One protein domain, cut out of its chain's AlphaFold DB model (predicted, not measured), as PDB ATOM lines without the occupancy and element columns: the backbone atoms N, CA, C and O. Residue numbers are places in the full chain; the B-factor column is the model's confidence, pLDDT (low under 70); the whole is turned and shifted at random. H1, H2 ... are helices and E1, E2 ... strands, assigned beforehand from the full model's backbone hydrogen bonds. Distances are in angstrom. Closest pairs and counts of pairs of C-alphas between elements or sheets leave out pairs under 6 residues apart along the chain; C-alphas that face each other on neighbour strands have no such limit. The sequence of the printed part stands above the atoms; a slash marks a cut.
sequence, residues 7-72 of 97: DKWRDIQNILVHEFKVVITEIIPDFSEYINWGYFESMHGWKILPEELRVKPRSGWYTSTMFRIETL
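What this domain is: This is residues 7 to 72 of the 97 residues of the protein "Putative methyltransferase" of Candidatus Bathyarchaeota archaeon (UniProt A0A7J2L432). Picture an open U: a long ribbon of two antiparallel strands, E1 and E2, makes its base, helix H1 folds back over one end of the ribbon, and at the other end a wide loop, residues 34 to 62 with the short helix H2 in it, turns to the same side as H1. The space between H1 and H2 is empty, and the ends of the U, residues 7 to 12 of H1 and residues 47 to 53 on the loop, stick out. The printed part has 66 residues, with two named helices and two named strands in the order H1, E1, H2, E2; the sheet's order is E1 - E2, and the class is mixed, helices and strands. The whole is only just extended, close to loose, with a radius of gyration of the C-alphas of 16.6 A, and the C-alphas span 50 by 21 by 16 A; ribbon and loop together make the length.

How they stand to each other: Start at the first printed residue and go along helix H1, residues 7 to 19. A tight link of 2 residues takes you to strand E1, residues 22 to 33. H1 and E1 have 5 pairs of C-alphas within 8 A, and the closest are those of Leu 16 and Val 22, 5.9 A apart. Within 10 A, H1 has 9 pairs with E1 and 2 with strand E2, residues 63 to 71, and these are made by residues 13 to 17 of H1. H1 and E2 are only just apart, their closest C-alphas being 8.4 A from each other. Look next at Pro 29, where E1 bends by 72 degrees; C-alphas 29, 30 and 31 each face C-alpha 65 of E2, at 4.4 A, 5.1 A and 5.4 A. Helix H2, residues 44 to 48, is apart from H1. Come back along E2 and you find it antiparallel to E1, with 160 degrees between their N-to-C directions. At one end of the pair the C-alphas of Glu 33 and Thr 63 face each other at 4.7 A, and at the other end those of Val 22 and Thr 71 face each other at 4.8 A. Check the backbone there: N 32 and O 64 are 3.1 A apart, and N 23 and O 70 are 3.0 A apart, both within hydrogen-bond range. In H1 and H2 every O i to N i+4 pair is within hydrogen-bond range.

Where its parts are: Find C-alpha 7 at (305.015, 356.406, 248.785); from there H1 runs 17.5 A to C-alpha 19. E1 begins at C-alpha 22, at (305.830, 341.995, 262.195), and its last C-alpha, 33, is 25.7 A from its first. H2, from His 44 to Ile 48, is much shorter, with 6.4 A between its first and last C-alphas. E2 runs 25.9 A from C-alpha 63 to C-alpha 71, which you find at (306.913, 340.122, 266.524).

The domain as a whole: Look for the largest distance between the C-alphas of Glu 52 and Leu 72, 51.2 A; the first and last printed C-alphas are 25.6 A apart. Without the stretches that stand free, the remaining 53 residues span 45 by 20 by 14 A. The printed part has no cut. The link from E1 to H2 is short, with 10 residues, and the link from H2 to E2 is long, with 14 residues, 49 to 62. The mean pLDDT of the printed part is 94.0, that of H2 is 88, and no printed residue is under 70.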
ATOM      1  N   ASP A   7     304.715 357.535 249.666       96.94
ATOM      2  CA  ASP A   7     305.015 356.406 248.785       96.94
ATOM      3  C   ASP A   7     306.149 355.552 249.362       96.94
ATOM      4  O   ASP A   7     305.985 354.339 249.487       96.94
ATOM      5  N   LYS A   8     307.235 356.176 249.839       96.75
ATOM      6  CA  LYS A   8     308.312 355.466 250.547       96.75
ATOM      7  C   LYS A   8     307.824 354.828 251.847       96.75
ATOM      8  O   LYS A   8     308.217 353.714 252.187       96.75
ATOM      9  N   TRP A   9     306.906 355.481 252.562       98.00
ATOM     10  CA  TRP A   9     306.285 354.902 253.757       98.00
ATOM     11  C   TRP A   9     305.512 353.620 253.460       98.00
ATOM     12  O   TRP A   9     305.610 352.666 254.230       98.00
ATOM     13  N   ARG A  10     304.754 353.577 252.357       98.38
ATOM     14  CA  ARG A  10     304.076 352.350 251.916       98.38
ATOM     15  C   ARG A  10     305.090 351.225 251.710       98.38
ATOM     16  O   ARG A  10     304.838 350.103 252.143       98.38
ATOM     17  N   ASP A  11     306.235 351.522 251.105       98.25
ATOM     18  CA  ASP A  11     307.265 350.522 250.825       98.25
ATOM     19  C   ASP A  11     307.940 350.024 252.113       98.25
ATOM     20  O   ASP A  11     308.064 348.815 252.316       98.25
ATOM     21  N   ILE A  12     308.246 350.920 253.057       98.06
ATOM     22  CA  ILE A  12     308.736 350.551 254.396       98.06
ATOM     23  C   ILE A  12     307.717 349.666 255.128       98.06
ATOM     24  O   ILE A  12     308.080 348.637 255.698       98.06
ATOM     25  N   GLN A  13     306.429 350.019 255.100       98.62
ATOM     26  CA  GLN A  13     305.381 349.211 255.730       98.62
ATOM     27  C   GLN A  13     305.245 347.834 255.070       98.62
ATOM     28  O   GLN A  13     305.060 346.841 255.777       98.62
ATOM     29  N   ASN A  14     305.401 347.745 253.747       98.62
ATOM     30  CA  ASN A  14     305.435 346.471 253.032       98.62
ATOM     31  C   ASN A  14     306.618 345.601 253.478       98.62
ATOM     32  O   ASN A  14     306.422 344.414 253.734       98.62
ATOM     33  N   ILE A  15     307.814 346.175 253.648       98.56
ATOM     34  CA  ILE A  15     308.983 345.456 254.182       98.56
ATOM     35  C   ILE A  15     308.677 344.925 255.594       98.56
ATOM     36  O   ILE A  15     308.841 343.733 255.867       98.56
ATOM     37  N   LEU A  16     308.162 345.778 256.487       98.69
ATOM     38  CA  LEU A  16     307.816 345.388 257.859       98.69
ATOM     39  C   LEU A  16     306.794 344.232 257.889       98.69
ATOM     40  O   LEU A  16     307.009 343.216 258.557       98.69
ATOM     41  N   VAL A  17     305.686 344.359 257.155       98.50
ATOM     42  CA  VAL A  17     304.560 343.413 257.227       98.50
ATOM     43  C   VAL A  17     304.802 342.143 256.409       98.50
ATOM     44  O   VAL A  17     304.441 341.053 256.852       98.50
ATOM     45  N   HIS A  18     305.408 342.237 255.226       98.44
ATOM     46  CA  HIS A  18     305.541 341.092 254.321       98.44
ATOM     47  C   HIS A  18     306.882 340.379 254.450       98.44
ATOM     48  O   HIS A  18     306.919 339.144 254.458       98.44
ATOM     49  N   GLU A  19     307.976 341.126 254.587       98.19
ATOM     50  CA  GLU A  19     309.305 340.529 254.683       98.19
ATOM     51  C   GLU A  19     309.620 340.133 256.119       98.19
ATOM     52  O   GLU A  19     309.897 338.961 256.386       98.19
ATOM     53  N   PHE A  20     309.520 341.073 257.061       98.69
ATOM     54  CA  PHE A  20     309.831 340.809 258.470       98.69
ATOM     55  C   PHE A  20     308.679 340.164 259.232       98.69
ATOM     56  O   PHE A  20     308.904 339.560 260.284       98.69
ATOM     57  N   LYS A  21     307.463 340.214 258.677       98.56
ATOM     58  CA  LYS A  21     306.251 339.603 259.243       98.56
ATOM     59  C   LYS A  21     305.992 340.060 260.676       98.56
ATOM     60  O   LYS A  21     305.653 339.248 261.537       98.56
ATOM     61  N   VAL A  22     306.208 341.343 260.937       98.88
ATOM     62  CA  VAL A  22     305.830 341.995 262.195       98.88
ATOM     63  C   VAL A  22     304.476 342.681 262.035       98.88
ATOM     64  O   VAL A  22     304.037 342.955 260.918       98.88
ATOM     65  N   VAL A  23     303.808 342.967 263.150       98.75
ATOM     66  CA  VAL A  23     302.624 343.834 263.164       98.75
ATOM     67  C   VAL A  23     303.023 345.243 263.592       98.75
ATOM     68  O   VAL A  23     303.835 345.405 264.502       98.75
ATOM     69  N   ILE A  24     302.453 346.260 262.946       98.75
ATOM     70  CA  ILE A  24     302.572 347.657 263.375       98.75
ATOM     71  C   ILE A  24     301.445 347.919 264.373       98.75
ATOM     72  O   ILE A  24     300.273 347.735 264.056       98.75
ATOM     73  N   THR A  25     301.811 348.305 265.589       98.81
ATOM     74  CA  THR A  25     300.876 348.492 266.711       98.81
ATOM     75  C   THR A  25     300.598 349.954 267.016       98.81
ATOM     76  O   THR A  25     299.508 350.270 267.466       98.81
ATOM     77  N   GLU A  26     301.554 350.840 266.736       98.81
ATOM     78  CA  GLU A  26     301.412 352.281 266.937       98.81
ATOM     79  C   GLU A  26     302.117 353.026 265.801       98.81
ATOM     80  O   GLU A  26     303.208 352.624 265.379       98.81
ATOM     81  N   ILE A  27     301.499 354.118 265.351       98.50
ATOM     82  CA  ILE A  27     302.079 355.128 264.460       98.50
ATOM     83  C   ILE A  27     301.711 356.482 265.070       98.50
ATOM     84  O   ILE A  27     300.588 356.956 264.902       98.50
ATOM     85  N   ILE A  28     302.631 357.071 265.834       98.50
ATOM     86  CA  ILE A  28     302.374 358.306 266.585       98.50
ATOM     87  C   ILE A  28     303.085 359.464 265.875       98.50
ATOM     88  O   ILE A  28     304.321 359.514 265.916       98.50
ATOM     89  N   PRO A  29     302.343 360.359 265.193       96.88
ATOM     90  CA  PRO A  29     302.935 361.460 264.442       96.88
ATOM     91  C   PRO A  29     303.642 362.448 265.372       96.88
ATOM     92  O   PRO A  29     303.234 362.622 266.519       96.88
ATOM     93  N   ASP A  30     304.703 363.077 264.860       95.38
ATOM     94  CA  ASP A  30     305.483 364.126 265.535       95.38
ATOM     95  C   ASP A  30     305.947 363.777 266.959       95.38
ATOM     96  O   ASP A  30     306.102 364.644 267.817       95.38
ATOM     97  N   PHE A  31     306.174 362.488 267.222       97.81
ATOM     98  CA  PHE A  31     306.529 362.003 268.552       97.81
ATOM     99  C   PHE A  31     307.949 362.403 268.965       97.81
ATOM    100  O   PHE A  31     308.184 362.732 270.126       97.81
ATOM    101  N   SER A  32     308.903 362.348 268.031       96.56
ATOM    102  CA  SER A  32     310.301 362.688 268.317       96.56
ATOM    103  C   SER A  32     310.619 364.067 267.763       96.56
ATOM    104  O   SER A  32     310.578 364.251 266.552       96.56
ATOM    105  N   GLU A  33     310.985 365.010 268.628       95.50
ATOM    106  CA  GLU A  33     311.541 366.308 268.238       95.50
ATOM    107  C   GLU A  33     313.072 366.251 268.281       95.50
ATOM    108  O   GLU A  33     313.661 365.828 269.280       95.50
ATOM    109  N   TYR A  34     313.726 366.692 267.206       92.69
ATOM    110  CA  TYR A  34     315.182 366.672 267.107       92.69
ATOM    111  C   TYR A  34     315.779 368.035 267.442       92.69
ATOM    112  O   TYR A  34     315.327 369.082 266.974       92.69
ATOM    113  N   ILE A  35     316.853 368.014 268.231       93.25
ATOM    114  CA  ILE A  35     317.656 369.207 268.489       93.25
ATOM    115  C   ILE A  35     318.383 369.593 267.199       93.25
ATOM    116  O   ILE A  35     319.023 368.763 266.554       93.25
ATOM    117  N   ASN A  36     318.318 370.880 266.869       89.94
ATOM    118  CA  ASN A  36     319.018 371.469 265.737       89.94
ATOM    119  C   ASN A  36     320.518 371.137 265.744       89.94
ATOM    120  O   ASN A  36     321.215 371.327 266.740       89.94
ATOM    121  N   TRP A  37     321.021 370.690 264.599       86.88
ATOM    122  CA  TRP A  37     322.405 370.263 264.401       86.88
ATOM    123  C   TRP A  37     323.321 371.406 263.943       86.88
ATOM    124  O   TRP A  37     322.898 372.378 263.333       86.88
ATOM    125  N   GLY A  38     324.624 371.307 264.207       87.50
ATOM    126  CA  GLY A  38     325.571 372.392 263.904       87.50
ATOM    127  C   GLY A  38     325.879 372.613 262.415       87.50
ATOM    128  O   GLY A  38     326.450 373.642 262.066       87.50
ATOM    129  N   TYR A  39     325.514 371.673 261.540       89.44
ATOM    130  CA  TYR A  39     325.996 371.583 260.155       89.44
ATOM    131  C   TYR A  39     324.937 371.925 259.091       89.44
ATOM    132  O   TYR A  39     325.029 371.470 257.959       89.44
ATOM    133  N   PHE A  40     323.940 372.761 259.409       87.31
ATOM    134  CA  PHE A  40     322.896 373.164 258.447       87.31
ATOM    135  C   PHE A  40     323.445 373.640 257.099       87.31
ATOM    136  O   PHE A  40     322.908 373.290 256.058       87.31
ATOM    137  N   GLU A  41     324.529 374.411 257.112       88.94
ATOM    138  CA  GLU A  41     325.083 375.036 255.908       88.94
ATOM    139  C   GLU A  41     325.694 374.024 254.920       88.94
ATOM    140  O   GLU A  41     325.820 374.326 253.732       88.94
ATOM    141  N   SER A  42     326.043 372.815 255.379       88.62
ATOM    142  CA  SER A  42     326.544 371.746 254.508       88.62
ATOM    143  C   SER A  42     325.438 370.890 253.894       88.62
ATOM    144  O   SER A  42     325.724 370.167 252.936       88.62
ATOM    145  N   MET A  43     324.207 370.998 254.398       89.12
ATOM    146  CA  MET A  43     323.100 370.123 254.015       89.12
ATOM    147  C   MET A  43     322.660 370.313 252.571       89.12
ATOM    148  O   MET A  43     322.655 371.437 252.056       89.12
ATOM    149  N   HIS A  44     322.194 369.235 251.942       86.06
ATOM    150  CA  HIS A  44     321.558 369.279 250.631       86.06
ATOM    151  C   HIS A  44     320.414 370.302 250.602       86.06
ATOM    152  O   HIS A  44     320.423 371.213 249.772       86.06
ATOM    153  N   GLY A  45     319.499 370.236 251.575       85.88
ATOM    154  CA  GLY A  45     318.369 371.155 251.698       85.88
ATOM    155  C   GLY A  45     318.789 372.624 251.771       85.88
ATOM    156  O   GLY A  45     318.184 373.472 251.119       85.88
ATOM    157  N   TRP A  46     319.872 372.940 252.487       89.25
ATOM    158  CA  TRP A  46     320.394 374.308 252.569       89.25
ATOM    159  C   TRP A  46     320.931 374.808 251.227       89.25
ATOM    160  O   TRP A  46     320.685 375.953 250.840       89.25
ATOM    161  N   LYS A  47     321.634 373.940 250.491       88.56
ATOM    162  CA  LYS A  47     322.207 374.265 249.177       88.56
ATOM    163  C   LYS A  47     321.126 374.559 248.135       88.56
ATOM    164  O   LYS A  47     321.326 375.465 247.330       88.56
ATOM    165  N   ILE A  48     319.994 373.853 248.173       88.81
ATOM    166  CA  ILE A  48     318.914 374.004 247.180       88.81
ATOM    167  C   ILE A  48     317.850 375.044 247.550       88.81
ATOM    168  O   ILE A  48     317.073 375.452 246.688       88.81
ATOM    169  N   LEU A  49     317.806 375.499 248.805       89.56
ATOM    170  CA  LEU A  49     316.940 376.608 249.201       89.56
ATOM    171  C   LEU A  49     317.366 377.920 248.510       89.56
ATOM    172  O   LEU A  49     318.572 378.185 248.416       89.56
ATOM    173  N   PRO A  50     316.400 378.768 248.095       92.50
ATOM    174  CA  PRO A  50     316.670 380.150 247.708       92.50
ATOM    175  C   PRO A  50     317.451 380.875 248.805       92.50
ATOM    176  O   PRO A  50     317.186 380.673 249.993       92.50
ATOM    177  N   GLU A  51     318.418 381.705 248.420       90.62
ATOM    178  CA  GLU A  51     319.342 382.342 249.362       90.62
ATOM    179  C   GLU A  51     318.604 383.212 250.389       90.62
ATOM    180  O   GLU A  51     318.928 383.194 251.573       90.62
ATOM    181  N   GLU A  52     317.528 383.870 249.963       92.19
ATOM    182  CA  GLU A  52     316.640 384.673 250.799       92.19
ATOM    183  C   GLU A  52     315.859 383.866 251.855       92.19
ATOM    184  O   GLU A  52     315.353 384.445 252.817       92.19
ATOM    185  N   LEU A  53     315.774 382.537 251.710       88.19
ATOM    186  CA  LEU A  53     315.107 381.630 252.652       88.19
ATOM    187  C   LEU A  53     316.086 380.876 253.567       88.19
ATOM    188  O   LEU A  53     315.645 380.142 254.454       88.19
ATOM    189  N   ARG A  54     317.403 381.044 253.387       90.25
ATOM    190  CA  ARG A  54     318.439 380.361 254.180       90.25
ATOM    191  C   ARG A  54     318.566 380.958 255.582       90.25
ATOM    192  O   ARG A  54     319.479 381.721 255.892       90.25
ATOM    193  N   VAL A  55     317.644 380.576 256.456       88.75
ATOM    194  CA  VAL A  55     317.631 380.954 257.873       88.75
ATOM    195  C   VAL A  55     317.754 379.695 258.722       88.75
ATOM    196  O   VAL A  55     317.099 378.692 258.445       88.75
ATOM    197  N   LYS A  56     318.585 379.732 259.773       87.06
ATOM    198  CA  LYS A  56     318.677 378.609 260.720       87.06
ATOM    199  C   LYS A  56     317.302 378.391 261.365       87.06
ATOM    200  O   LYS A  56     316.726 379.357 261.878       87.06
ATOM    201  N   PRO A  57     316.759 377.166 261.326       87.12
ATOM    202  CA  PRO A  57     315.409 376.921 261.802       87.12
ATOM    203  C   PRO A  57     315.314 377.118 263.317       87.12
ATOM    204  O   PRO A  57     316.302 377.018 264.048       87.12
ATOM    205  N   ARG A  58     314.104 377.403 263.802       87.50
ATOM    206  CA  ARG A  58     313.807 377.397 265.243       87.50
ATOM    207  C   ARG A  58     313.707 375.949 265.739       87.50
ATOM    208  O   ARG A  58     313.586 375.035 264.929       87.50
ATOM    209  N   SER A  59     313.767 375.742 267.052       86.38
ATOM    210  CA  SER A  59     313.470 374.430 267.645       86.38
ATOM    211  C   SER A  59     312.078 373.942 267.222       86.38
ATOM    212  O   SER A  59     311.199 374.767 266.956       86.38
ATOM    213  N   GLY A  60     311.894 372.624 267.139       84.62
ATOM    214  CA  GLY A  60     310.617 372.008 266.765       84.62
ATOM    215  C   GLY A  60     310.347 371.876 265.268       84.62
ATOM    216  O   GLY A  60     309.251 371.477 264.896       84.62
ATOM    217  N   TRP A  61     311.295 372.222 264.390       90.12
ATOM    218  CA  TRP A  61     311.059 372.172 262.938       90.12
ATOM    219  C   TRP A  61     311.205 370.771 262.328       90.12
ATOM    220  O   TRP A  61     310.625 370.518 261.275       90.12
ATOM    221  N   TYR A  62     312.002 369.898 262.952       92.06
ATOM    222  CA  TYR A  62     312.266 368.547 262.471       92.06
ATOM    223  C   TYR A  62     311.758 367.526 263.475       92.06
ATOM    224  O   TYR A  62     312.252 367.440 264.606       92.06
ATOM    225  N   THR A  63     310.773 366.752 263.040       94.31
ATOM    226  CA  THR A  63     310.114 365.732 263.843       94.31
ATOM    227  C   THR A  63     310.079 364.402 263.104       94.31
ATOM    228  O   THR A  63     310.128 364.351 261.875       94.31
ATOM    229  N   SER A  64     309.991 363.304 263.851       96.12
ATOM    230  CA  SER A  64     309.729 361.983 263.282       96.12
ATOM    231  C   SER A  64     308.551 361.300 263.963       96.12
ATOM    232  O   SER A  64     308.224 361.544 265.130       96.12
ATOM    233  N   THR A  65     307.901 360.426 263.199       97.69
ATOM    234  CA  THR A  65     306.805 359.583 263.678       97.69
ATOM    235  C   THR A  65     307.367 358.360 264.386       97.69
ATOM    236  O   THR A  65     308.229 357.665 263.848       97.69
ATOM    237  N   MET A  66     306.855 358.064 265.580       98.50
ATOM    238  CA  MET A  66     307.215 356.849 266.304       98.50
ATOM    239  C   MET A  66     306.428 355.662 265.755       98.50
ATOM    240  O   MET A  66     305.198 355.688 265.724       98.50
ATOM    241  N   PHE A  67     307.142 354.602 265.383       98.62
ATOM    242  CA  PHE A  67     306.566 353.312 265.023       98.62
ATOM    243  C   PHE A  67     306.829 352.307 266.141       98.62
ATOM    244  O   PHE A  67     307.979 352.074 266.514       98.62
ATOM    245  N   ARG A  68     305.775 351.652 266.634       98.81
ATOM    246  CA  ARG A  68     305.913 350.465 267.489       98.81
ATOM    247  C   ARG A  68     305.545 349.230 266.684       98.81
ATOM    248  O   ARG A  68     304.406 349.112 266.229       98.81
ATOM    249  N   ILE A  69     306.473 348.287 266.578       98.81
ATOM    250  CA  ILE A  69     306.232 346.977 265.966       98.81
ATOM    251  C   ILE A  69     306.270 345.866 267.011       98.81
ATOM    252  O   ILE A  69     306.922 345.995 268.046       98.81
ATOM    253  N   GLU A  70     305.595 344.761 266.720       98.81
ATOM    254  CA  GLU A  70     305.615 343.567 267.559       98.81
ATOM    255  C   GLU A  70     305.808 342.307 266.712       98.81
ATOM    256  O   GLU A  70     305.244 342.161 265.624       98.81
ATOM    257  N   THR A  71     306.645 341.393 267.200       98.81
ATOM    258  CA  THR A  71     306.913 340.122 266.524       98.81
ATOM    259  C   THR A  71     305.794 339.123 266.772       98.81
ATOM    260  O   THR A  71     305.325 338.963 267.896       98.81
ATOM    261  N   LEU A  72     305.443 338.376 265.734       98.50
ATOM    262  CA  LEU A  72     304.487 337.280 265.755       98.50
ATOM    263  C   LEU A  72     305.174 335.965 265.367       98.50
ATOM    264  O   LEU A  72     306.367 335.895 265.053       98.50
TER     265      LEU A  72